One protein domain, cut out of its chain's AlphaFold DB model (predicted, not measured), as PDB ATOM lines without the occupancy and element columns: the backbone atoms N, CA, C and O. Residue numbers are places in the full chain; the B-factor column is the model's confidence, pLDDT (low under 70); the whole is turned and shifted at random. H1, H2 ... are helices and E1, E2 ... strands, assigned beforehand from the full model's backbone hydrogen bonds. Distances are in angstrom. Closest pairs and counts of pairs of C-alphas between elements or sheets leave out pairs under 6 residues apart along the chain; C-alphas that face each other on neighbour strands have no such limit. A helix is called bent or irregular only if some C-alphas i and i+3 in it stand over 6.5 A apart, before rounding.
ATOM      1  N   VAL A 169     279.882 418.451 643.418       74.12
ATOM      2  CA  VAL A 169     281.101 418.138 644.168       74.12
ATOM      3  C   VAL A 169     282.162 417.759 643.147       74.12
ATOM      4  O   VAL A 169     282.192 416.653 642.612       74.12
ATOM      5  N   LYS A 170     283.001 418.739 642.822       71.19
ATOM      6  CA  LYS A 170     284.061 418.614 641.836       71.19
ATOM      7  C   LYS A 170     285.099 417.634 642.390       71.19
ATOM      8  O   LYS A 170     285.927 418.022 643.209       71.19
ATOM      9  N   ILE A 171     285.055 416.368 641.964       70.44
ATOM     10  CA  ILE A 171     286.065 415.349 642.309       70.44
ATOM     11  C   ILE A 171     287.320 415.619 641.471       70.44
ATOM     12  O   ILE A 171     287.675 414.867 640.569       70.44
ATOM     13  N   ASN A 172     287.933 416.773 641.703       58.12
ATOM     14  CA  ASN A 172     289.007 417.305 640.874       58.12
ATOM     15  C   ASN A 172     290.390 417.148 641.502       58.12
ATOM     16  O   ASN A 172     291.382 417.531 640.885       58.12
ATOM     17  N   SER A 173     290.456 416.630 642.722       67.75
ATOM     18  CA  SER A 173     291.697 416.496 643.462       67.75
ATOM     19  C   SER A 173     292.320 415.130 643.173       67.75
ATOM     20  O   SER A 173     291.982 414.107 643.760       67.75
ATOM     21  N   ASN A 174     293.223 415.113 642.193       87.25
ATOM     22  CA  ASN A 174     294.169 414.022 642.000       87.25
ATOM     23  C   ASN A 174     295.494 414.473 642.622       87.25
ATOM     24  O   ASN A 174     296.082 415.456 642.163       87.25
ATOM     25  N   ILE A 175     295.970 413.747 643.637       93.44
ATOM     26  CA  ILE A 175     297.206 414.082 644.361       93.44
ATOM     27  C   ILE A 175     298.407 414.254 643.422       93.44
ATOM     28  O   ILE A 175     299.258 415.105 643.668       93.44
ATOM     29  N   TYR A 176     298.461 413.509 642.314       94.44
ATOM     30  CA  TYR A 176     299.535 413.621 641.329       94.44
ATOM     31  C   TYR A 176     299.429 414.903 640.497       94.44
ATOM     32  O   TYR A 176     300.447 415.525 640.209       94.44
ATOM     33  N   ILE A 177     298.213 415.343 640.153       92.94
ATOM     34  CA  ILE A 177     297.997 416.633 639.475       92.94
ATOM     35  C   ILE A 177     298.435 417.776 640.395       92.94
ATOM     36  O   ILE A 177     299.126 418.694 639.954       92.94
ATOM     37  N   ASP A 178     298.058 417.713 641.671       93.12
ATOM     38  CA  ASP A 178     298.433 418.737 642.646       93.12
ATOM     39  C   ASP A 178     299.935 418.719 642.948       93.12
ATOM     40  O   ASP A 178     300.538 419.784 643.091       93.12
ATOM     41  N   ALA A 179     300.563 417.540 642.935       96.00
ATOM     42  CA  ALA A 179     302.013 417.422 642.999       96.00
ATOM     43  C   ALA A 179     302.680 418.115 641.802       96.00
ATOM     44  O   ALA A 179     303.545 418.959 642.011       96.00
ATOM     45  N   ILE A 180     302.230 417.857 640.566       96.12
ATOM     46  CA  ILE A 180     302.790 418.482 639.351       96.12
ATOM     47  C   ILE A 180     302.692 420.012 639.397       96.12
ATOM     48  O   ILE A 180     303.640 420.704 639.026       96.12
ATOM     49  N   LYS A 181     301.582 420.561 639.904       95.25
ATOM     50  CA  LYS A 181     301.424 422.018 640.085       95.25
ATOM     51  C   LYS A 181     302.445 422.620 641.057       95.25
ATOM     52  O   LYS A 181     302.729 423.809 640.950       95.25
ATOM     53  N   LYS A 182     302.970 421.821 641.989       96.44
ATOM     54  CA  LYS A 182     303.915 422.239 643.035       96.44
ATOM     55  C   LYS A 182     305.373 421.848 642.756       96.44
ATOM     56  O   LYS A 182     306.230 422.167 643.571       96.44
ATOM     57  N   ILE A 183     305.673 421.177 641.640       97.19
ATOM     58  CA  ILE A 183     307.057 420.819 641.282       97.19
ATOM     59  C   ILE A 183     307.892 422.085 641.102       97.19
ATOM     60  O   ILE A 183     307.449 423.035 640.449       97.19
ATOM     61  N   ASP A 184     309.095 422.091 641.665       97.00
ATOM     62  CA  ASP A 184     310.075 423.135 641.393       97.00
ATOM     63  C   ASP A 184     310.636 422.957 639.979       97.00
ATOM     64  O   ASP A 184     311.033 421.858 639.592       97.00
ATOM     65  N   ILE A 185     310.588 424.021 639.186       97.56
ATOM     66  CA  ILE A 185     311.050 424.003 637.797       97.56
ATOM     67  C   ILE A 185     312.385 424.716 637.780       97.56
ATOM     68  O   ILE A 185     312.471 425.822 638.309       97.56
ATOM     69  N   ASP A 186     313.376 424.121 637.115       96.88
ATOM     70  CA  ASP A 186     314.725 424.686 637.047       96.88
ATOM     71  C   ASP A 186     315.370 424.798 638.443       96.88
ATOM     72  O   ASP A 186     315.956 425.820 638.795       96.88
ATOM     73  N   ASP A 187     315.279 423.728 639.239       94.75
ATOM     74  CA  ASP A 187     315.868 423.606 640.583       94.75
ATOM     75  C   ASP A 187     317.380 423.914 640.589       94.75
ATOM     76  O   ASP A 187     317.909 424.573 641.490       94.75
ATOM     77  N   LYS A 188     318.073 423.510 639.519       96.00
ATOM     78  CA  LYS A 188     319.494 423.793 639.257       96.00
ATOM     79  C   LYS A 188     319.757 425.189 638.681       96.00
ATOM     80  O   LYS A 188     320.918 425.555 638.499       96.00
ATOM     81  N   LYS A 189     318.710 425.971 638.393       96.56
ATOM     82  CA  LYS A 189     318.755 427.339 637.839       96.56
ATOM     83  C   LYS A 189     319.506 427.453 636.504       96.56
ATOM     84  O   LYS A 189     320.013 428.523 636.167       96.56
ATOM     85  N   LEU A 190     319.603 426.367 635.736       97.19
ATOM     86  CA  LEU A 190     320.334 426.329 634.467       97.19
ATOM     87  C   LEU A 190     319.664 427.216 633.416       97.19
ATOM     88  O   LEU A 190     320.347 427.965 632.716       97.19
ATOM     89  N   PHE A 191     318.334 427.160 633.316       97.75
ATOM     90  CA  PHE A 191     317.594 428.003 632.378       97.75
ATOM     91  C   PHE A 191     317.610 429.466 632.824       97.75
ATOM     92  O   PHE A 191     317.848 430.356 632.007       97.75
ATOM     93  N   LYS A 192     317.441 429.724 634.124       96.75
ATOM     94  CA  LYS A 192     317.541 431.066 634.709       96.75
ATOM     95  C   LYS A 192     318.884 431.736 634.408       96.75
ATOM     96  O   LYS A 192     318.906 432.889 633.978       96.75
ATOM     97  N   ASN A 193     319.987 431.014 634.607       96.06
ATOM     98  CA  ASN A 193     321.335 431.519 634.345       96.06
ATOM     99  C   ASN A 193     321.559 431.773 632.848       96.06
ATOM    100  O   ASN A 193     322.116 432.805 632.485       96.06
ATOM    101  N   PHE A 194     321.052 430.893 631.981       96.50
ATOM    102  CA  PHE A 194     321.090 431.103 630.533       96.50
ATOM    103  C   PHE A 194     320.325 432.369 630.111       96.50
ATOM    104  O   PHE A 194     320.825 433.161 629.314       96.50
ATOM    105  N   VAL A 195     319.133 432.604 630.677       95.19
ATOM    106  CA  VAL A 195     318.352 433.823 630.410       95.19
ATOM    107  C   VAL A 195     319.126 435.079 630.819       95.19
ATOM    108  O   VAL A 195     319.136 436.058 630.073       95.19
ATOM    109  N   LEU A 196     319.780 435.045 631.982       93.19
ATOM    110  CA  LEU A 196     320.628 436.133 632.470       93.19
ATOM    111  C   LEU A 196     321.805 436.418 631.536       93.19
ATOM    112  O   LEU A 196     322.053 437.576 631.210       93.19
ATOM    113  N   GLU A 197     322.502 435.374 631.096       92.94
ATOM    114  CA  GLU A 197     323.658 435.490 630.212       92.94
ATOM    115  C   GLU A 197     323.275 436.095 628.852       92.94
ATOM    116  O   GLU A 197     323.882 437.072 628.410       92.94
ATOM    117  N   GLU A 198     322.233 435.567 628.207       93.44
ATOM    118  CA  GLU A 198     321.804 436.032 626.883       93.44
ATOM    119  C   GLU A 198     321.276 437.469 626.897       93.44
ATOM    120  O   GLU A 198     321.491 438.229 625.950       93.44
ATOM    121  N   ILE A 199     320.608 437.872 627.980       91.12
ATOM    122  CA  ILE A 199     320.129 439.247 628.140       91.12
ATOM    123  C   ILE A 199     321.272 440.194 628.507       91.12
ATOM    124  O   ILE A 199     321.330 441.295 627.964       91.12
ATOM    125  N   GLY A 200     322.211 439.763 629.355       89.56
ATOM    126  CA  GLY A 200     323.415 440.531 629.675       89.56
ATOM    127  C   GLY A 200     324.233 440.853 628.423       89.56
ATOM    128  O   GLY A 200     324.588 442.012 628.205       89.56
ATOM    129  N   LYS A 201     324.428 439.862 627.538       89.31
ATOM    130  CA  LYS A 201     325.070 440.054 626.224       89.31
ATOM    131  C   LYS A 201     324.332 441.067 625.346       89.31
ATOM    132  O   LYS A 201     324.972 441.813 624.619       89.31
ATOM    133  N   ALA A 202     323.000 441.087 625.391       86.00
ATOM    134  CA  ALA A 202     322.192 441.977 624.560       86.00
ATOM    135  C   ALA A 202     322.182 443.438 625.040       86.00
ATOM    136  O   ALA A 202     321.875 444.322 624.243       86.00
ATOM    137  N   LEU A 203     322.466 443.686 626.321       84.94
ATOM    138  CA  LEU A 203     322.438 445.026 626.914       84.94
ATOM    139  C   LEU A 203     323.825 445.658 627.090       84.94
ATOM    140  O   LEU A 203     323.889 446.839 627.409       84.94
ATOM    141  N   GLU A 204     324.912 444.895 626.924       83.12
ATOM    142  CA  GLU A 204     326.299 445.344 627.164       83.12
ATOM    143  C   GLU A 204     326.539 445.903 628.589       83.12
ATOM    144  O   GLU A 204     327.495 446.632 628.849       83.12
ATOM    145  N   ILE A 205     325.681 445.553 629.554       74.12
ATOM    146  CA  ILE A 205     325.772 446.046 630.934       74.12
ATOM    147  C   ILE A 205     326.751 445.170 631.721       74.12
ATOM    148  O   ILE A 205     326.461 444.011 632.017       74.12
ATOM    149  N   ILE A 206     327.880 445.764 632.122       64.62
ATOM    150  CA  ILE A 206     329.025 445.116 632.795       64.62
ATOM    151  C   ILE A 206     328.660 444.437 634.140       64.62
ATOM    152  O   ILE A 206     329.406 443.592 634.616       64.62
ATOM    153  N   ASP A 207     327.488 444.720 634.724       78.69
ATOM    154  CA  ASP A 207     327.117 444.280 636.082       78.69
ATOM    155  C   ASP A 207     325.732 443.594 636.183       78.69
ATOM    156  O   ASP A 207     325.109 443.541 637.250       78.69
ATOM    157  N   PHE A 208     325.220 443.039 635.075       79.75
ATOM    158  CA  PHE A 208     323.871 442.448 635.022       79.75
ATOM    159  C   PHE A 208     323.690 441.199 635.912       79.75
ATOM    160  O   PHE A 208     322.566 440.826 636.244       79.75
ATOM    161  N   ALA A 209     324.788 440.585 636.368       80.00
ATOM    162  CA  ALA A 209     324.784 439.416 637.253       80.00
ATOM    163  C   ALA A 209     324.111 439.663 638.620       80.00
ATOM    164  O   ALA A 209     323.736 438.709 639.297       80.00
ATOM    165  N   LYS A 210     323.942 440.930 639.028       85.81
ATOM    166  CA  LYS A 210     323.257 441.309 640.279       85.81
ATOM    167  C   LYS A 210     321.728 441.264 640.172       85.81
ATOM    168  O   LYS A 210     321.045 441.368 641.190       85.81
ATOM    169  N   TYR A 211     321.184 441.142 638.963       88.31
ATOM    170  CA  TYR A 211     319.746 441.067 638.745       88.31
ATOM    171  C   TYR A 211     319.247 439.624 638.797       88.31
ATOM    172  O   TYR A 211     319.919 438.689 638.371       88.31
ATOM    173  N   SER A 212     318.010 439.452 639.255       91.75
ATOM    174  CA  SER A 212     317.296 438.178 639.207       91.75
ATOM    175  C   SER A 212     316.097 438.304 638.258       91.75
ATOM    176  O   SER A 212     315.210 439.122 638.526       91.75
ATOM    177  N   PRO A 213     316.034 437.531 637.149       94.75
ATOM    178  CA  PRO A 213     314.848 437.489 636.311       94.75
ATOM    179  C   PRO A 213     313.725 436.775 637.057       94.75
ATOM    180  O   PRO A 213     313.911 435.677 637.596       94.75
ATOM    181  N   ASP A 214     312.542 437.373 637.036       95.69
ATOM    182  CA  ASP A 214     311.309 436.701 637.414       95.69
ATOM    183  C   ASP A 214     310.830 435.833 636.243       95.69
ATOM    184  O   ASP A 214     310.331 436.345 635.241       95.69
ATOM    185  N   LEU A 215     311.011 434.517 636.371       97.06
ATOM    186  CA  LEU A 215     310.575 433.503 635.405       97.06
ATOM    187  C   LEU A 215     309.349 432.711 635.887       97.06
ATOM    188  O   LEU A 215     309.017 431.670 635.316       97.06
ATOM    189  N   SER A 216     308.663 433.188 636.932       96.19
ATOM    190  CA  SER A 216     307.524 432.496 637.551       96.19
ATOM    191  C   SER A 216     306.432 432.133 636.540       96.19
ATOM    192  O   SER A 216     305.919 431.009 636.559       96.19
ATOM    193  N   GLN A 217     306.130 433.038 635.604       96.50
ATOM    194  CA  GLN A 217     305.144 432.799 634.553       96.50
ATOM    195  C   GLN A 217     305.603 431.719 633.570       96.50
ATOM    196  O   GLN A 217     304.816 430.835 633.228       96.50
ATOM    197  N   THR A 218     306.871 431.744 633.147       97.69
ATOM    198  CA  THR A 218     307.444 430.691 632.291       97.69
ATOM    199  C   THR A 218     307.372 429.336 632.990       97.69
ATOM    200  O   THR A 218     306.869 428.376 632.414       97.69
ATOM    201  N   TYR A 219     307.774 429.249 634.257       98.25
ATOM    202  CA  TYR A 219     307.706 428.000 635.021       98.25
ATOM    203  C   TYR A 219     306.263 427.513 635.228       98.25
ATOM    204  O   TYR A 219     305.982 426.319 635.105       98.25
ATOM    205  N   CYS A 220     305.310 428.420 635.468       97.31
ATOM    206  CA  CYS A 220     303.881 428.095 635.501       97.31
ATOM    207  C   CYS A 220     303.402 427.511 634.162       97.31
ATOM    208  O   CYS A 220     302.709 426.489 634.137       97.31
ATOM    209  N   ASN A 221     303.820 428.108 633.044       97.56
ATOM    210  CA  ASN A 221     303.497 427.621 631.707       97.56
ATOM    211  C   ASN A 221     304.123 426.247 631.424       97.56
ATOM    212  O   ASN A 221     303.451 425.401 630.839       97.56
ATOM    213  N   VAL A 222     305.349 425.980 631.891       98.19
ATOM    214  CA  VAL A 222     305.982 424.651 631.792       98.19
ATOM    215  C   VAL A 222     305.153 423.595 632.536       98.19
ATOM    216  O   VAL A 222     304.852 422.544 631.968       98.19
ATOM    217  N   ARG A 223     304.686 423.881 633.762       97.81
ATOM    218  CA  ARG A 223     303.798 422.963 634.511       97.81
ATOM    219  C   ARG A 223     302.481 422.712 633.774       97.81
ATOM    220  O   ARG A 223     302.036 421.568 633.686       97.81
ATOM    221  N   LYS A 224     301.862 423.762 633.215       96.75
ATOM    222  CA  LYS A 224     300.641 423.634 632.396       96.75
ATOM    223  C   LYS A 224     300.887 422.771 631.159       96.75
ATOM    224  O   LYS A 224     300.087 421.884 630.874       96.75
ATOM    225  N   TYR A 225     302.002 422.994 630.467       97.06
ATOM    226  CA  TYR A 225     302.398 422.213 629.301       97.06
ATOM    227  C   TYR A 225     302.573 420.727 629.657       97.06
ATOM    228  O   TYR A 225     302.032 419.863 628.965       97.06
ATOM    229  N   ALA A 226     303.248 420.421 630.770       96.81
ATOM    230  CA  ALA A 226     303.390 419.052 631.264       96.81
ATOM    231  C   ALA A 226     302.025 418.407 631.571       96.81
ATOM    232  O   ALA A 226     301.755 417.296 631.116       96.81
ATOM    233  N   LEU A 227     301.132 419.117 632.274       95.38
ATOM    234  CA  LEU A 227     299.786 418.623 632.594       95.38
ATOM    235  C   LEU A 227     298.953 418.316 631.345       95.38
ATOM    236  O   LEU A 227     298.306 417.272 631.299       95.38
ATOM    237  N   VAL A 228     298.974 419.188 630.333       94.94
ATOM    238  CA  VAL A 228     298.226 418.977 629.080       94.94
ATOM    239  C   VAL A 228     298.715 417.720 628.360       94.94
ATOM    240  O   VAL A 228     297.901 416.889 627.959       94.94
ATOM    241  N   ASN A 229     300.031 417.536 628.252       94.75
ATOM    242  CA  ASN A 229     300.608 416.368 627.582       94.75
ATOM    243  C   ASN A 229     300.417 415.061 628.373       94.75
ATOM    244  O   ASN A 229     300.408 413.981 627.783       94.75
ATOM    245  N   LEU A 230     300.226 415.141 629.693       94.31
ATOM    246  CA  LEU A 230     300.011 413.984 630.569       94.31
ATOM    247  C   LEU A 230     298.542 413.719 630.909       94.31
ATOM    248  O   LEU A 230     298.243 412.700 631.535       94.31
ATOM    249  N   ALA A 231     297.616 414.578 630.475       91.31
ATOM    250  CA  ALA A 231     296.188 414.435 630.742       91.31
ATOM    251  C   ALA A 231     295.622 413.039 630.399       91.31
ATOM    252  O   ALA A 231     294.874 412.510 631.222       91.31
ATOM    253  N   PRO A 232     295.994 412.377 629.277       87.44
ATOM    254  CA  PRO A 232     295.494 411.034 628.966       87.44
ATOM    255  C   PRO A 232     295.862 409.977 630.010       87.44
ATOM    256  O   PRO A 232     295.152 408.990 630.165       87.44
ATOM    257  N   ILE A 233     296.981 410.169 630.712       86.69
ATOM    258  CA  ILE A 233     297.420 409.268 631.776       86.69
ATOM    259  C   ILE A 233     296.719 409.681 633.057       86.69
ATOM    260  O   ILE A 233     296.036 408.860 633.640       86.69
ATOM    261  N   LEU A 234     296.826 410.953 633.453       87.00
ATOM    262  CA  LEU A 234     296.336 411.470 634.737       87.00
ATOM    263  C   LEU A 234     294.810 411.367 634.915       87.00
ATOM    264  O   LEU A 234     294.341 411.316 636.054       87.00
ATOM    265  N   ASN A 235     294.059 411.323 633.812       81.62
ATOM    266  CA  ASN A 235     292.603 411.166 633.802       81.62
ATOM    267  C   ASN A 235     292.143 409.710 633.656       81.62
ATOM    268  O   ASN A 235     290.941 409.463 633.599       81.62
ATOM    269  N   ASP A 236     293.063 408.750 633.577       75.69
ATOM    270  CA  ASP A 236     292.706 407.339 633.544       75.69
ATOM    271  C   ASP A 236     292.044 406.954 634.877       75.69
ATOM    272  O   ASP A 236     292.632 407.110 635.955       75.69
ATOM    273  N   ASP A 237     290.805 406.460 634.812       65.31
ATOM    274  CA  ASP A 237     290.030 406.041 635.982       65.31
ATOM    275  C   ASP A 237     290.786 405.014 636.836       65.31
ATOM    276  O   ASP A 237     290.613 404.988 638.060       65.31
ATOM    277  N   ILE A 238     291.689 404.253 636.207       61.19
ATOM    278  CA  ILE A 238     292.542 403.248 636.845       61.19
ATOM    279  C   ILE A 238     293.467 403.869 637.908       61.19
ATOM    280  O   ILE A 238     293.695 403.279 638.963       61.19
ATOM    281  N   ILE A 239     293.946 405.104 637.716       64.31
ATOM    282  CA  ILE A 239     294.876 405.739 638.673       64.31
ATOM    283  C   ILE A 239     294.229 405.923 640.046       64.31
ATOM    284  O   ILE A 239     294.884 405.789 641.079       64.31
ATOM    285  N   ASN A 240     292.928 406.215 640.064       60.78
ATOM    286  CA  ASN A 240     292.191 406.451 641.300       60.78
ATOM    287  C   ASN A 240     291.692 405.157 641.955       60.78
ATOM    288  O   ASN A 240     291.296 405.193 643.120       60.78
ATOM    289  N   THR A 241     291.675 404.033 641.233       61.56
ATOM    290  CA  THR A 241     291.295 402.734 641.802       61.56
ATOM    291  C   THR A 241     292.449 402.042 642.517       61.56
ATOM    292  O   THR A 241     292.192 401.243 643.415       61.56
ATOM    293  N   ASP A 242     293.693 402.373 642.166       61.78
ATOM    294  CA  ASP A 242     294.874 401.647 642.647       61.78
ATOM    295  C   ASP A 242     295.284 402.018 644.084       61.78
ATOM    296  O   ASP A 242     295.884 401.203 644.784       61.78
ATOM    297  N   ILE A 243     294.936 403.214 644.574       86.12
ATOM    298  CA  ILE A 243     295.229 403.611 645.961       86.12
ATOM    299  C   ILE A 243     294.043 403.237 646.854       86.12
ATOM    300  O   ILE A 243     293.096 404.007 647.040       86.12
ATOM    301  N   LEU A 244     294.091 402.023 647.402       86.56
ATOM    302  CA  LEU A 244     293.057 401.514 648.295       86.56
ATOM    303  C   LEU A 244     293.115 402.229 649.652       86.56
ATOM    304  O   LEU A 244     294.037 402.026 650.438       86.56
ATOM    305  N   THR A 245     292.093 403.027 649.962       90.88
ATOM    306  CA  THR A 245     291.921 403.586 651.306       90.88
ATOM    307  C   THR A 245     291.277 402.541 652.211       90.88
ATOM    308  O   THR A 245     290.156 402.094 651.965       90.88
ATOM    309  N   THR A 246     291.982 402.135 653.267       90.81
ATOM    310  CA  THR A 246     291.483 401.156 654.244       90.81
ATOM    311  C   THR A 246     291.312 401.795 655.627       90.81
ATOM    312  O   THR A 246     292.025 402.743 655.965       90.81
ATOM    313  N   PRO A 247     290.349 401.322 656.438       91.00
ATOM    314  CA  PRO A 247     290.247 401.727 657.836       91.00
ATOM    315  C   PRO A 247     291.548 401.479 658.594       91.00
ATOM    316  O   PRO A 247     292.196 400.454 658.404       91.00
ATOM    317  N   GLY A 248     291.884 402.389 659.500       90.12
ATOM    318  CA  GLY A 248     293.098 402.344 660.307       90.12
ATOM    319  C   GLY A 248     294.297 403.040 659.669       90.12
ATOM    320  O   GLY A 248     295.231 403.365 660.392       90.12
ATOM    321  N   MET A 249     294.263 403.332 658.365       93.69
ATOM    322  CA  MET A 249     295.322 404.112 657.723       93.69
ATOM    323  C   MET A 249     295.380 405.535 658.290       93.69
ATOM    324  O   MET A 249     294.357 406.204 658.469       93.69
ATOM    325  N   SER A 250     296.602 405.995 658.532       95.12
ATOM    326  CA  SER A 250     296.945 407.386 658.820       95.12
ATOM    327  C   SER A 250     297.174 408.183 657.526       95.12
ATOM    328  O   SER A 250     297.275 407.631 656.428       95.12
ATOM    329  N   ILE A 251     297.319 409.506 657.642       95.50
ATOM    330  CA  ILE A 251     297.713 410.364 656.508       95.50
ATOM    331  C   ILE A 251     299.102 409.975 655.979       95.50
ATOM    332  O   ILE A 251     299.340 410.014 654.771       95.50
ATOM    333  N   SER A 252     300.014 409.557 656.861       95.81
ATOM    334  CA  SER A 252     301.339 409.062 656.472       95.81
ATOM    335  C   SER A 252     301.247 407.771 655.657       95.81
ATOM    336  O   SER A 252     301.953 407.642 654.660       95.81
ATOM    337  N   ASP A 253     300.334 406.862 656.007       95.50
ATOM    338  CA  ASP A 253     300.106 405.632 655.235       95.50
ATOM    339  C   ASP A 253     299.527 405.936 653.852       95.50
ATOM    340  O   ASP A 253     299.939 405.334 652.859       95.50
ATOM    341  N   LEU A 254     298.611 406.908 653.758       94.75
ATOM    342  CA  LEU A 254     298.119 407.392 652.465       94.75
ATOM    343  C   LEU A 254     299.250 407.987 651.626       94.75
ATOM    344  O   LEU A 254     299.382 407.642 650.454       94.75
ATOM    345  N   ARG A 255     300.099 408.827 652.229       96.56
ATOM    346  CA  ARG A 255     301.274 409.406 651.564       96.56
ATOM    347  C   ARG A 255     302.192 408.316 651.010       96.56
ATOM    348  O   ARG A 255     302.584 408.379 649.845       96.56
ATOM    349  N   LEU A 256     302.505 407.306 651.822       95.81
ATOM    350  CA  LEU A 256     303.318 406.163 651.407       95.81
ATOM    351  C   LEU A 256     302.642 405.355 650.298       95.81
ATOM    352  O   LEU A 256     303.320 404.929 649.367       95.81
ATOM    353  N   SER A 257     301.319 405.192 650.355       94.69
ATOM    354  CA  SER A 257     300.547 404.479 649.332       94.69
ATOM    355  C   SER A 257     300.562 405.206 647.986       94.69
ATOM    356  O   SER A 257     300.666 404.554 646.949       94.69
ATOM    357  N   CYS A 258     300.536 406.544 647.982       94.06
ATOM    358  CA  CYS A 258     300.742 407.336 646.765       94.06
ATOM    359  C   CYS A 258     302.134 407.101 646.174       94.06
ATOM    360  O   CYS A 258     302.262 406.809 644.991       94.06
ATOM    361  N   ILE A 259     303.178 407.212 647.000       96.12
ATOM    362  CA  ILE A 259     304.576 407.074 646.560       96.12
ATOM    363  C   ILE A 259     304.869 405.646 646.076       96.12
ATOM    364  O   ILE A 259     305.606 405.443 645.117       96.12
ATOM    365  N   SER A 260     304.255 404.648 646.710       94.62
ATOM    366  CA  SER A 260     304.492 403.231 646.422       94.62
ATOM    367  C   SER A 260     303.639 402.688 645.270       94.62
ATOM    368  O   SER A 260     303.674 401.486 645.008       94.62
ATOM    369  N   ASN A 261     302.873 403.529 644.566       93.31
ATOM    370  CA  ASN A 261     302.040 403.103 643.441       93.31
ATOM    371  C   ASN A 261     302.895 402.802 642.191       93.31
ATOM    372  O   ASN A 261     302.975 403.587 641.242       93.31
ATOM    373  N   GLN A 262     303.552 401.641 642.196       92.69
ATOM    374  CA  GLN A 262     304.478 401.220 641.142       92.69
ATOM    375  C   GLN A 262     303.815 401.132 639.766       92.69
ATOM    376  O   GLN A 262     304.445 401.458 638.762       92.69
ATOM    377  N   HIS A 263     302.547 400.716 639.712       89.25
ATOM    378  CA  HIS A 263     301.804 400.617 638.461       89.25
ATOM    379  C   HIS A 263     301.646 401.995 637.800       89.25
ATOM    380  O   HIS A 263     302.011 402.162 636.630       89.25
ATOM    381  N   PHE A 264     301.208 403.000 638.568       92.25
ATOM    382  CA  PHE A 264     301.136 404.384 638.105       92.25
ATOM    383  C   PHE A 264     302.509 404.908 637.667       92.25
ATOM    384  O   PHE A 264     302.643 405.390 636.541       92.25
ATOM    385  N   PHE A 265     303.540 404.783 638.508       94.31
ATOM    386  CA  PHE A 265     304.860 405.348 638.205       94.31
ATOM    387  C   PHE A 265     305.557 404.673 637.022       94.31
ATOM    388  O   PHE A 265     306.242 405.356 636.258       94.31
ATOM    389  N   LYS A 266     305.349 403.369 636.810       94.06
ATOM    390  CA  LYS A 266     305.835 402.672 635.611       94.06
ATOM    391  C   LYS A 266     305.198 403.257 634.351       94.06
ATOM    392  O   LYS A 266     305.909 403.672 633.437       94.06
ATOM    393  N   LYS A 267     303.863 403.360 634.331       92.88
ATOM    394  CA  LYS A 267     303.117 403.941 633.205       92.88
ATOM    395  C   LYS A 267     303.486 405.409 632.981       92.88
ATOM    396  O   LYS A 267     303.578 405.846 631.835       92.88
ATOM    397  N   LEU A 268     303.709 406.170 634.051       94.81
ATOM    398  CA  LEU A 268     304.145 407.560 633.966       94.81
ATOM    399  C   LEU A 268     305.529 407.664 633.313       94.81
ATOM    400  O   LEU A 268     305.666 408.395 632.338       94.81
ATOM    401  N   ARG A 269     306.519 406.890 633.779       97.31
ATOM    402  CA  ARG A 269     307.899 406.911 633.259       97.31
ATOM    403  C   ARG A 269     307.953 406.593 631.762       97.31
ATOM    404  O   ARG A 269     308.498 407.380 630.993       97.31
ATOM    405  N   GLU A 270     307.286 405.521 631.331       95.56
ATOM    406  CA  GLU A 270     307.222 405.127 629.914       95.56
ATOM    407  C   GLU A 270     306.641 406.224 629.005       95.56
ATOM    408  O   GLU A 270     307.019 406.349 627.839       95.56
ATOM    409  N   ASN A 271     305.686 407.009 629.510       95.56
ATOM    410  CA  ASN A 271     305.086 408.094 628.742       95.56
ATOM    411  C   ASN A 271     305.897 409.388 628.813       95.56
ATOM    412  O   ASN A 271     306.038 410.046 627.785       95.56
ATOM    413  N   CYS A 272     306.462 409.727 629.972       97.50
ATOM    414  CA  CYS A 272     307.393 410.843 630.123       97.50
ATOM    415  C   CYS A 272     308.565 410.713 629.144       97.50
ATOM    416  O   CYS A 272     308.879 411.670 628.441       97.50
ATOM    417  N   GLU A 273     309.137 409.514 629.000       97.81
ATOM    418  CA  GLU A 273     310.198 409.242 628.023       97.81
ATOM    419  C   GLU A 273     309.758 409.508 626.577       97.81
ATOM    420  O   GLU A 273     310.492 410.120 625.800       97.81
ATOM    421  N   LYS A 274     308.553 409.062 626.200       97.06
ATOM    422  CA  LYS A 274     308.008 409.286 624.851       97.06
ATOM    423  C   LYS A 274     307.748 410.766 624.594       97.06
ATOM    424  O   LYS A 274     308.116 411.272 623.539       97.06
ATOM    425  N   ILE A 275     307.133 411.456 625.552       96.44
ATOM    426  CA  ILE A 275     306.810 412.881 625.442       96.44
ATOM    427  C   ILE A 275     308.099 413.706 625.365       96.44
ATOM    428  O   ILE A 275     308.219 414.534 624.467       96.44
ATOM    429  N   ALA A 276     309.087 413.444 626.224       97.75
ATOM    430  CA  ALA A 276     310.376 414.134 626.195       97.75
ATOM    431  C   ALA A 276     311.098 413.951 624.846       97.75
ATOM    432  O   ALA A 276     311.544 414.935 624.256       97.75
ATOM    433  N   LYS A 277     311.133 412.723 624.302       97.75
ATOM    434  CA  LYS A 277     311.685 412.449 622.959       97.75
ATOM    435  C   LYS A 277     310.943 413.214 621.861       97.75
ATOM    436  O   LYS A 277     311.576 413.788 620.979       97.75
ATOM    437  N   ASN A 278     309.612 413.260 621.927       96.88
ATOM    438  CA  ASN A 278     308.798 414.001 620.961       96.88
ATOM    439  C   ASN A 278     309.055 415.510 621.034       96.88
ATOM    440  O   ASN A 278     309.170 416.159 619.998       96.88
ATOM    441  N   ILE A 279     309.181 416.063 622.242       96.62
ATOM    442  CA  ILE A 279     309.511 417.476 622.451       96.62
ATOM    443  C   ILE A 279     310.870 417.780 621.838       96.62
ATOM    444  O   ILE A 279     310.958 418.706 621.041       96.62
ATOM    445  N   GLN A 280     311.893 416.967 622.123       96.25
ATOM    446  CA  GLN A 280     313.237 417.124 621.558       96.25
ATOM    447  C   GLN A 280     313.245 417.068 620.022       96.25
ATOM    448  O   GLN A 280     313.932 417.872 619.392       96.25
ATOM    449  N   ALA A 281     312.447 416.180 619.421       96.94
ATOM    450  CA  ALA A 281     312.331 416.050 617.968       96.94
ATOM    451  C   ALA A 281     311.493 417.161 617.302       96.94
ATOM    452  O   ALA A 281     311.636 417.400 616.105       96.94
ATOM    453  N   SER A 282     310.604 417.828 618.044       95.88
ATOM    454  CA  SER A 282     309.708 418.846 617.485       95.88
ATOM    455  C   SER A 282     310.442 420.150 617.136       95.88
ATOM    456  O   SER A 282     311.411 420.486 617.810       95.88
ATOM    457  N   PRO A 283     310.018 420.918 616.118       96.81
ATOM    458  CA  PRO A 283     310.585 422.237 615.845       96.81
ATOM    459  C   PRO A 283     310.383 423.213 617.010       96.81
ATOM    460  O   PRO A 283     309.335 423.218 617.660       96.81
ATOM    461  N   ASP A 284     311.358 424.094 617.233       96.38
ATOM    462  CA  ASP A 284     311.339 425.065 618.337       96.38
ATOM    463  C   ASP A 284     310.154 426.046 618.244       96.38
ATOM    464  O   ASP A 284     309.650 426.524 619.260       96.38
ATOM    465  N   SER A 285     309.627 426.256 617.033       93.88
ATOM    466  CA  SER A 285     308.431 427.058 616.748       93.88
ATOM    467  C   SER A 285     307.157 426.574 617.448       93.88
ATOM    468  O   SER A 285     306.172 427.305 617.484       93.88
ATOM    469  N   ASN A 286     307.148 425.366 618.020       93.75
ATOM    470  CA  ASN A 286     305.962 424.796 618.660       93.75
ATOM    471  C   ASN A 286     305.772 425.219 620.125       93.75
ATOM    472  O   ASN A 286     304.686 425.034 620.669       93.75
ATOM    473  N   ILE A 287     306.796 425.777 620.776       96.38
ATOM    474  CA  ILE A 287     306.773 426.162 622.200       96.38
ATOM    475  C   ILE A 287     306.908 427.670 622.545       96.38
ATOM    476  O   ILE A 287     307.016 427.969 623.737       96.38
ATOM    477  N   PRO A 288     306.847 428.662 621.621       94.62
ATOM    478  CA  PRO A 288     306.929 430.083 621.988       94.62
ATOM    479  C   PRO A 288     305.885 430.543 623.009       94.62
ATOM    480  O   PRO A 288     306.141 431.475 623.774       94.62
ATOM    481  N   HIS A 289     304.715 429.903 623.025       95.38
ATOM    482  CA  HIS A 289     303.624 430.197 623.956       95.38
ATOM    483  C   HIS A 289     303.944 429.784 625.404       95.38
ATOM    484  O   HIS A 289     303.329 430.293 626.339       95.38
ATOM    485  N   VAL A 290     304.917 428.887 625.612       97.00
ATOM    486  CA  VAL A 290     305.360 428.491 626.956       97.00
ATOM    487  C   VAL A 290     306.233 429.586 627.577       97.00
ATOM    488  O   VAL A 290     306.142 429.843 628.777       97.00
ATOM    489  N   PHE A 291     307.031 430.287 626.769       97.31
ATOM    490  CA  PHE A 291     307.870 431.383 627.246       97.31
ATOM    491  C   PHE A 291     307.053 432.647 627.521       97.31
ATOM    492  O   PHE A 291     306.254 433.082 626.680       97.31
ATOM    493  N   GLN A 292     307.278 433.275 628.676       96.06
ATOM    494  CA  GLN A 292     306.610 434.530 629.014       96.06
ATOM    495  C   GLN A 292     306.989 435.659 628.046       96.06
ATOM    496  O   GLN A 292     308.105 435.728 627.536       96.06
ATOM    497  N   TYR A 293     306.037 436.553 627.780       94.69
ATOM    498  CA  TYR A 293     306.229 437.665 626.844       94.69
ATOM    499  C   TYR A 293     307.148 438.765 627.401       94.69
ATOM    500  O   TYR A 293     307.915 439.378 626.662       94.69
ATOM    501  N   ARG A 294     307.088 438.987 628.717       95.19
ATOM    502  CA  ARG A 294     307.790 440.048 629.439       95.19
ATOM    503  C   ARG A 294     308.602 439.442 630.579       95.19
ATOM    504  O   ARG A 294     308.072 438.617 631.323       95.19
ATOM    505  N   ILE A 295     309.849 439.869 630.756       95.19
ATOM    506  CA  ILE A 295     310.676 439.487 631.913       95.19
ATOM    507  C   ILE A 295     310.942 440.725 632.764       95.19
ATOM    508  O   ILE A 295     311.368 441.761 632.250       95.19
ATOM    509  N   VAL A 296     310.661 440.612 634.063       94.38
ATOM    510  CA  VAL A 296     310.971 441.641 635.058       94.38
ATOM    511  C   VAL A 296     312.247 441.237 635.784       94.38
ATOM    512  O   VAL A 296     312.343 440.134 636.311       94.38
ATOM    513  N   PHE A 297     313.215 442.142 635.818       91.94
ATOM    514  CA  PHE A 297     314.467 441.997 636.543       91.94
ATOM    515  C   PHE A 297     314.399 442.843 637.801       91.94
ATOM    516  O   PHE A 297     314.151 444.050 637.720       91.94
ATOM    517  N   SER A 298     314.617 442.210 638.949       90.31
ATOM    518  CA  SER A 298     314.733 442.904 640.234       90.31
ATOM    519  C   SER A 298     316.189 442.876 640.684       90.31
ATOM    520  O   SER A 298     316.865 441.859 640.518       90.31
ATOM    521  N   LEU A 299     316.673 444.010 641.188       86.75
ATOM    522  CA  LEU A 299     317.994 444.125 641.791       86.75
ATOM    523  C   LEU A 299     317.880 443.776 643.278       86.75
ATOM    524  O   LEU A 299     317.198 444.486 644.015       86.75
ATOM    525  N   ASP A 300     318.553 442.715 643.716       75.44
ATOM    526  CA  ASP A 300     318.551 442.289 645.121       75.44
ATOM    527  C   ASP A 300     319.584 443.103 645.927       75.44
ATOM    528  O   ASP A 300     320.566 442.566 646.441       75.44
ATOM    529  N   THR A 301     319.417 444.428 646.011       78.12
ATOM    530  CA  THR A 301     320.251 445.268 646.886       78.12
ATOM    531  C   THR A 301     319.568 445.477 648.242       78.12
ATOM    532  O   THR A 301     318.529 446.129 648.310       78.12
ATOM    533  N   PRO A 302     320.152 445.001 649.361       74.81
ATOM    534  CA  PRO A 302     319.514 445.067 650.681       74.81
ATOM    535  C   PRO A 302     319.357 446.487 651.262       74.81
ATOM    536  O   PRO A 302     318.756 446.638 652.320       74.81
ATOM    537  N   PHE A 303     319.881 447.528 650.599       66.31
ATOM    538  CA  PHE A 303     320.032 448.873 651.174       66.31
ATOM    539  C   PHE A 303     319.227 449.998 650.500       66.31
ATOM    540  O   PHE A 303     319.278 451.117 650.998       66.31
ATOM    541  N   ASN A 304     318.458 449.749 649.432       56.50
ATOM    542  CA  ASN A 304     317.641 450.794 648.793       56.50
ATOM    543  C   ASN A 304     316.171 450.375 648.675       56.50
ATOM    544  O   ASN A 304     315.843 449.420 647.983       56.50
ATOM    545  N   SER A 305     315.267 451.134 649.306       60.25
ATOM    546  CA  SER A 305     313.810 450.912 649.249       60.25
ATOM    547  C   SER A 305     313.191 451.190 647.872       60.25
ATOM    548  O   SER A 305     312.041 450.827 647.613       60.25
ATOM    549  N   THR A 306     313.939 451.811 646.959       69.50
ATOM    550  CA  THR A 306     313.527 452.045 645.574       69.50
ATOM    551  C   THR A 306     313.965 450.872 644.698       69.50
ATOM    552  O   THR A 306     314.997 450.928 644.032       69.50
ATOM    553  N   ASN A 307     313.177 449.793 644.707       70.62
ATOM    554  CA  ASN A 307     313.387 448.621 643.852       70.62
ATOM    555  C   ASN A 307     313.358 449.021 642.367       70.62
ATOM    556  O   ASN A 307     312.287 449.126 641.762       70.62
ATOM    557  N   HIS A 308     314.529 449.231 641.765       80.88
ATOM    558  CA  HIS A 308     314.648 449.444 640.327       80.88
ATOM    559  C   HIS A 308     314.276 448.149 639.595       80.88
ATOM    560  O   HIS A 308     315.039 447.184 639.581       80.88
ATOM    561  N   LYS A 309     313.082 448.133 638.993       88.19
ATOM    562  CA  LYS A 309     312.602 447.030 638.156       88.19
ATOM    563  C   LYS A 309     312.860 447.350 636.693       88.19
ATOM    564  O   LYS A 309     312.298 448.309 636.165       88.19
ATOM    565  N   ILE A 310     313.659 446.526 636.026       86.62
ATOM    566  CA  ILE A 310     313.867 446.620 634.577       86.62
ATOM    567  C   ILE A 310     312.924 445.630 633.901       86.62
ATOM    568  O   ILE A 310     312.765 444.497 634.344       86.62
ATOM    569  N   THR A 311     312.253 446.067 632.842       90.31
ATOM    570  CA  THR A 311     311.336 445.239 632.059       90.31
ATOM    571  C   THR A 311     311.880 445.057 630.658       90.31
ATOM    572  O   THR A 311     312.163 446.050 629.996       90.31
ATOM    573  N   LEU A 312     311.962 443.811 630.194       89.81
ATOM    574  CA  LEU A 312     312.453 443.488 628.857       89.81
ATOM    575  C   LEU A 312     311.473 442.594 628.094       89.81
ATOM    576  O   LEU A 312     310.785 441.755 628.682       89.81
ATOM    577  N   PHE A 313     311.470 442.766 626.770       91.06
ATOM    578  CA  PHE A 313     310.722 441.967 625.799       91.06
ATOM    579  C   PHE A 313     311.720 441.158 624.955       91.06
ATOM    580  O   PHE A 313     312.181 441.630 623.913       91.06
ATOM    581  N   PRO A 314     312.150 439.981 625.437       88.12
ATOM    582  CA  PRO A 314     313.166 439.185 624.760       88.12
ATOM    583  C   PRO A 314     312.687 438.679 623.391       88.12
ATOM    584  O   PRO A 314     311.542 438.253 623.234       88.12
ATOM    585  N   LYS A 315     313.596 438.628 622.409       92.44
ATOM    586  CA  LYS A 315     313.363 437.895 621.153       92.44
ATOM    587  C   LYS A 315     313.301 436.397 621.464       92.44
ATOM    588  O   LYS A 315     314.339 435.793 621.733       92.44
ATOM    589  N   LYS A 316     312.092 435.823 621.459       92.44
ATOM    590  CA  LYS A 316     311.823 434.459 621.949       92.44
ATOM    591  C   LYS A 316     312.722 433.402 621.312       92.44
ATOM    592  O   LYS A 316     313.205 432.543 622.039       92.44
ATOM    593  N   ASP A 317     313.005 433.516 620.016       94.19
ATOM    594  CA  ASP A 317     313.737 432.519 619.218       94.19
ATOM    595  C   ASP A 317     315.084 432.107 619.822       94.19
ATOM    596  O   ASP A 317     315.451 430.937 619.768       94.19
ATOM    597  N   LYS A 318     315.792 433.036 620.479       95.62
ATOM    598  CA  LYS A 318     317.076 432.742 621.140       95.62
ATOM    599  C   LYS A 318     316.938 431.829 622.362       95.62
ATOM    600  O   LYS A 318     317.878 431.122 622.711       95.62
ATOM    601  N   PHE A 319     315.779 431.842 623.014       96.75
ATOM    602  CA  PHE A 319     315.517 431.103 624.250       96.75
ATOM    603  C   PHE A 319     314.807 429.770 624.008       96.75
ATOM    604  O   PHE A 319     314.837 428.909 624.888       96.75
ATOM    605  N   LEU A 320     314.187 429.578 622.837       96.44
ATOM    606  CA  LEU A 320     313.397 428.377 622.542       96.44
ATOM    607  C   LEU A 320     314.207 427.074 622.648       96.44
ATOM    608  O   LEU A 320     313.698 426.160 623.298       96.44
ATOM    609  N   PRO A 321     315.456 426.968 622.142       97.25
ATOM    610  CA  PRO A 321     316.228 425.732 622.276       97.25
ATOM    611  C   PRO A 321     316.449 425.331 623.742       97.25
ATOM    612  O   PRO A 321     316.243 424.178 624.119       97.25
ATOM    613  N   LYS A 322     316.797 426.297 624.606       98.19
ATOM    614  CA  LYS A 322     317.032 426.032 626.032       98.19
ATOM    615  C   LYS A 322     315.730 425.808 626.804       98.19
ATOM    616  O   LYS A 322     315.690 424.992 627.720       98.19
ATOM    617  N   LEU A 323     314.644 426.481 626.419       97.94
ATOM    618  CA  LEU A 323     313.320 426.243 626.998       97.94
ATOM    619  C   LEU A 323     312.820 424.832 626.670       97.94
ATOM    620  O   LEU A 323     312.245 424.164 627.524       97.94
ATOM    621  N   LYS A 324     313.063 424.358 625.448       97.94
ATOM    622  CA  LYS A 324     312.746 422.994 625.020       97.94
ATOM    623  C   LYS A 324     313.484 421.952 625.851       97.94
ATOM    624  O   LYS A 324     312.870 420.976 626.276       97.94
ATOM    625  N   GLU A 325     314.769 422.186 626.119       98.12
ATOM    626  CA  GLU A 325     315.570 421.361 627.025       98.12
ATOM    627  C   GLU A 325     314.980 421.363 628.442       98.12
ATOM    628  O   GLU A 325     314.749 420.289 628.990       98.12
ATOM    629  N   LEU A 326     314.633 422.538 628.987       98.38
ATOM    630  CA  LEU A 326     313.995 422.661 630.303       98.38
ATOM    631  C   LEU A 326     312.681 421.868 630.385       98.38
ATOM    632  O   LEU A 326     312.449 421.156 631.363       98.38
ATOM    633  N   ILE A 327     311.811 421.980 629.374       98.25
ATOM    634  CA  ILE A 327     310.533 421.254 629.336       98.25
ATOM    635  C   ILE A 327     310.785 419.742 629.260       98.25
ATOM    636  O   ILE A 327     310.151 418.980 629.991       98.25
ATOM    637  N   ALA A 328     311.695 419.300 628.384       98.19
ATOM    638  CA  ALA A 328     312.010 417.886 628.216       98.19
ATOM    639  C   ALA A 328     312.601 417.279 629.498       98.19
ATOM    640  O   ALA A 328     312.148 416.215 629.916       98.19
ATOM    641  N   ASP A 329     313.541 417.974 630.144       98.19
ATOM    642  CA  ASP A 329     314.145 417.559 631.416       98.19
ATOM    643  C   ASP A 329     313.102 417.510 632.543       98.19
ATOM    644  O   ASP A 329     312.975 416.498 633.233       98.19
ATOM    645  N   THR A 330     312.252 418.538 632.650       98.06
ATOM    646  CA  THR A 330     311.140 418.570 633.617       98.06
ATOM    647  C   THR A 330     310.216 417.361 633.451       98.06
ATOM    648  O   THR A 330     309.836 416.724 634.434       98.06
ATOM    649  N   ILE A 331     309.821 417.041 632.214       98.00
ATOM    650  CA  ILE A 331     308.912 415.922 631.934       98.00
ATOM    651  C   ILE A 331     309.597 414.583 632.198       98.00
ATOM    652  O   ILE A 331     308.968 413.686 632.759       98.00
ATOM    653  N   TYR A 332     310.867 414.445 631.826       97.69
ATOM    654  CA  TYR A 332     311.638 413.228 632.056       97.69
ATOM    655  C   TYR A 332     311.786 412.924 633.557       97.69
ATOM    656  O   TYR A 332     311.511 411.802 633.983       97.69
ATOM    657  N   ASN A 333     312.108 413.941 634.362       97.94
ATOM    658  CA  ASN A 333     312.311 413.826 635.813       97.94
ATOM    659  C   ASN A 333     311.001 413.842 636.626       97.94
ATOM    660  O   ASN A 333     311.012 413.703 637.850       97.94
ATOM    661  N   LEU A 334     309.848 413.985 635.964       97.56
ATOM    662  CA  LEU A 334     308.556 414.151 636.622       97.56
ATOM    663  C   LEU A 334     308.189 413.039 637.626       97.56
ATOM    664  O   LEU A 334     307.667 413.385 638.685       97.56
ATOM    665  N   PRO A 335     308.439 411.733 637.372       97.88
ATOM    666  CA  PRO A 335     308.154 410.680 638.352       97.88
ATOM    667  C   PRO A 335     308.838 410.910 639.709       97.88
ATOM    668  O   PRO A 335     308.213 410.774 640.766       97.88
ATOM    669  N   ASP A 336     310.107 411.306 639.673       98.00
ATOM    670  CA  ASP A 336     310.924 411.488 640.869       98.00
ATOM    671  C   ASP A 336     310.553 412.814 641.561       98.00
ATOM    672  O   ASP A 336     310.361 412.852 642.780       98.00
ATOM    673  N   SER A 337     310.291 413.869 640.780       98.00
ATOM    674  CA  SER A 337     309.789 415.154 641.284       98.00
ATOM    675  C   SER A 337     308.415 415.039 641.952       98.00
ATOM    676  O   SER A 337     308.200 415.612 643.019       98.00
ATOM    677  N   ILE A 338     307.481 414.265 641.387       97.44
ATOM    678  CA  ILE A 338     306.173 413.990 642.009       97.44
ATOM    679  C   ILE A 338     306.362 413.279 643.349       97.44
ATOM    680  O   ILE A 338     305.737 413.659 644.340       97.44
ATOM    681  N   THR A 339     307.233 412.270 643.392       97.81
ATOM    682  CA  THR A 339     307.542 411.528 644.623       97.81
ATOM    683  C   THR A 339     308.081 412.460 645.705       97.81
ATOM    684  O   THR A 339     307.605 412.437 646.844       97.81
ATOM    685  N   TYR A 340     309.028 413.325 645.336       98.12
ATOM    686  CA  TYR A 340     309.592 414.329 646.230       98.12
ATOM    687  C   TYR A 340     308.529 415.309 646.744       98.12
ATOM    688  O   TYR A 340     308.438 415.546 647.950       98.12
ATOM    689  N   VAL A 341     307.677 415.836 645.861       98.00
ATOM    690  CA  VAL A 341     306.612 416.767 646.253       98.00
ATOM    691  C   VAL A 341     305.611 416.094 647.192       98.00
ATOM    692  O   VAL A 341     305.305 416.659 648.236       98.00
ATOM    693  N   ILE A 342     305.140 414.879 646.895       97.19
ATOM    694  CA  ILE A 342     304.180 414.157 647.753       97.19
ATOM    695  C   ILE A 342     304.773 413.863 649.137       97.19
ATOM    696  O   ILE A 342     304.058 413.934 650.143       97.19
ATOM    697  N   LYS A 343     306.078 413.576 649.217       97.81
ATOM    698  CA  LYS A 343     306.772 413.375 650.495       97.81
ATOM    699  C   LYS A 343     306.667 414.605 651.403       97.81
ATOM    700  O   LYS A 343     306.508 414.447 652.612       97.81
ATOM    701  N   ASN A 344     306.704 415.794 650.806       96.94
ATOM    702  CA  ASN A 344     306.773 417.075 651.505       96.94
ATOM    703  C   ASN A 344     305.452 417.864 651.501       96.94
ATOM    704  O   ASN A 344     305.388 418.936 652.093       96.94
ATOM    705  N   ILE A 345     304.400 417.373 650.836       95.25
ATOM    706  CA  ILE A 345     303.135 418.102 650.717       95.25
ATOM    707  C   ILE A 345     302.352 418.088 652.035       95.25
ATOM    708  O   ILE A 345     302.331 417.081 652.758       95.25
ATOM    709  N   ASP A 346     301.670 419.200 652.310       95.75
ATOM    710  CA  ASP A 346     300.854 419.383 653.508       95.75
ATOM    711  C   ASP A 346     299.779 418.302 653.643       95.75
ATOM    712  O   ASP A 346     299.175 417.856 652.660       95.75
ATOM    713  N   GLN A 347     299.515 417.904 654.888       95.19
ATOM    714  CA  GLN A 347     298.541 416.860 655.204       95.19
ATOM    715  C   GLN A 347     297.143 417.190 654.670       95.19
ATOM    716  O   GLN A 347     296.484 416.308 654.122       95.19
ATOM    717  N   ASP A 348     296.725 418.455 654.740       94.06
ATOM    718  CA  ASP A 348     295.420 418.902 654.243       94.06
ATOM    719  C   ASP A 348     295.261 418.673 652.738       94.06
ATOM    720  O   ASP A 348     294.182 418.303 652.275       94.06
ATOM    721  N   VAL A 349     296.337 418.827 651.961       93.62
ATOM    722  CA  VAL A 349     296.294 418.566 650.517       93.62
ATOM    723  C   VAL A 349     296.123 417.073 650.246       93.62
ATOM    724  O   VAL A 349     295.343 416.697 649.375       93.62
TER     725      VAL A 349
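What this domain is: This is residues 169 to 349 of the 744 residues of an uncharacterized protein of bacterium 2013Arg42i (UniProt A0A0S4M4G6). This is a long assembly of helices with a small three-stranded sheet at one end and the short helices H4 and H5 towards the other. Between these ends H6 and H7 lie side by side and run opposite ways, H8 turns off after H7 to lie beside H5, H3 packs on H6 and H7, H1 crosses H8, and H2 covers part of the sheet. The printed part has 181 residues, with eight named helices and three named strands in the order H1 H2 E1 H3 H4 H5 H6 E2 E3 H7 H8. The sheet runs E1 E2 E3, all antiparallel, and the class is mostly helix. The whole is only just loose, close to compact, with a radius of gyration of the C-alphas of 19.4 A and spans of 63 by 43 by 30 A.

How they stand to each other: In the sheet, E2, residues 295 to 299, is the inner strand. E1, residues 211 to 214, is its antiparallel neighbour at 143 degrees, with N 212 and O 298 at 2.9 A, within hydrogen-bond range. E3, residues 309 to 312, forms a hairpin with E2 at 151 degrees, with N 297 and O 310 at 2.8 A, within hydrogen-bond range. H2, residues 190 to 203, is on the sheet at a height of 9.4 A, over E1 and, only just, over E2, on which 3 of its C-alphas fall; on the local plane it stands at 59.9 degrees to E1, slantwise to the strands but only just. With residues 191 to 194 alone, H2 touches H7, residues 320 to 332, where the closest C-alphas, of Phe 191 and Lys 322, are 6.7 A apart. H7 touches H6, residues 262 to 281, at a shallow tilt of 15 degrees, opposite ways, with the C-alphas of Ala 276 and Ala 328 closest at 4.6 A. H3, residues 216 to 234, is irregular, with C-alphas 229 and 232 at 7.5 A, and has a kink of 39 degrees near residue 228. With residues 229 to 233 alone, H3 touches H6, closest at the C-alphas of Ile 233 and Leu 268, 7.3 A. H3 and H7 only just touch, with 3 pairs of C-alphas within 8 A, Val 222 and Ile 327 being closest at 6.2 A. H8, residues 334 to 344, touches H5, residues 251 to 259, at a shallow tilt of 9 degrees, opposite ways, with the C-alphas of Ile 259 and Thr 339 closest at 5.7 A. H1, residues 175 to 182, is about perpendicular to H8 at 87 degrees and touches it, closest at the C-alphas of Ala 179 and Ile 338, 5.5 A. H4, residues 237 to 241, is close to but not clearly touching H6, with the C-alphas of Ile 239 and Phe 264 closest at 6.4 A. Every O i to N i+4 pair is within hydrogen-bond range in H1, H2, H4, H5, H7 and H8; the counts are 13 of 15 in H3 and 15 of 16 in H6.

Where its parts are: E2 is 13.1 A from first to last C-alpha, E3 10.0 A and E1 9.6 A. H6 is 28.6 A long, from C-alpha 262 at (304.478, 401.220, 641.142) to C-alpha 281 at (312.331, 416.050, 617.968). H3 measures 24.0 A, H2 20.3 A, H7 18.0 A, H8 15.3 A, H5 12.5 A, H1 10.6 A and H4 6.8 A. H1 begins at C-alpha 175, (297.206, 414.082, 644.361), and H8 ends at C-alpha 344, (306.773, 417.075, 651.505).

The domain as a whole: The two C-alphas farthest apart, those of Glu 204 and Pro 247, are 64.4 A apart. The printed part has no cut. The link from H6 to E2, residues 282 to 294, is long. The mean pLDDT of the printed part is 90.9; residues 172 to 173, 206, 237 to 242 and 303 to 306 are under 70.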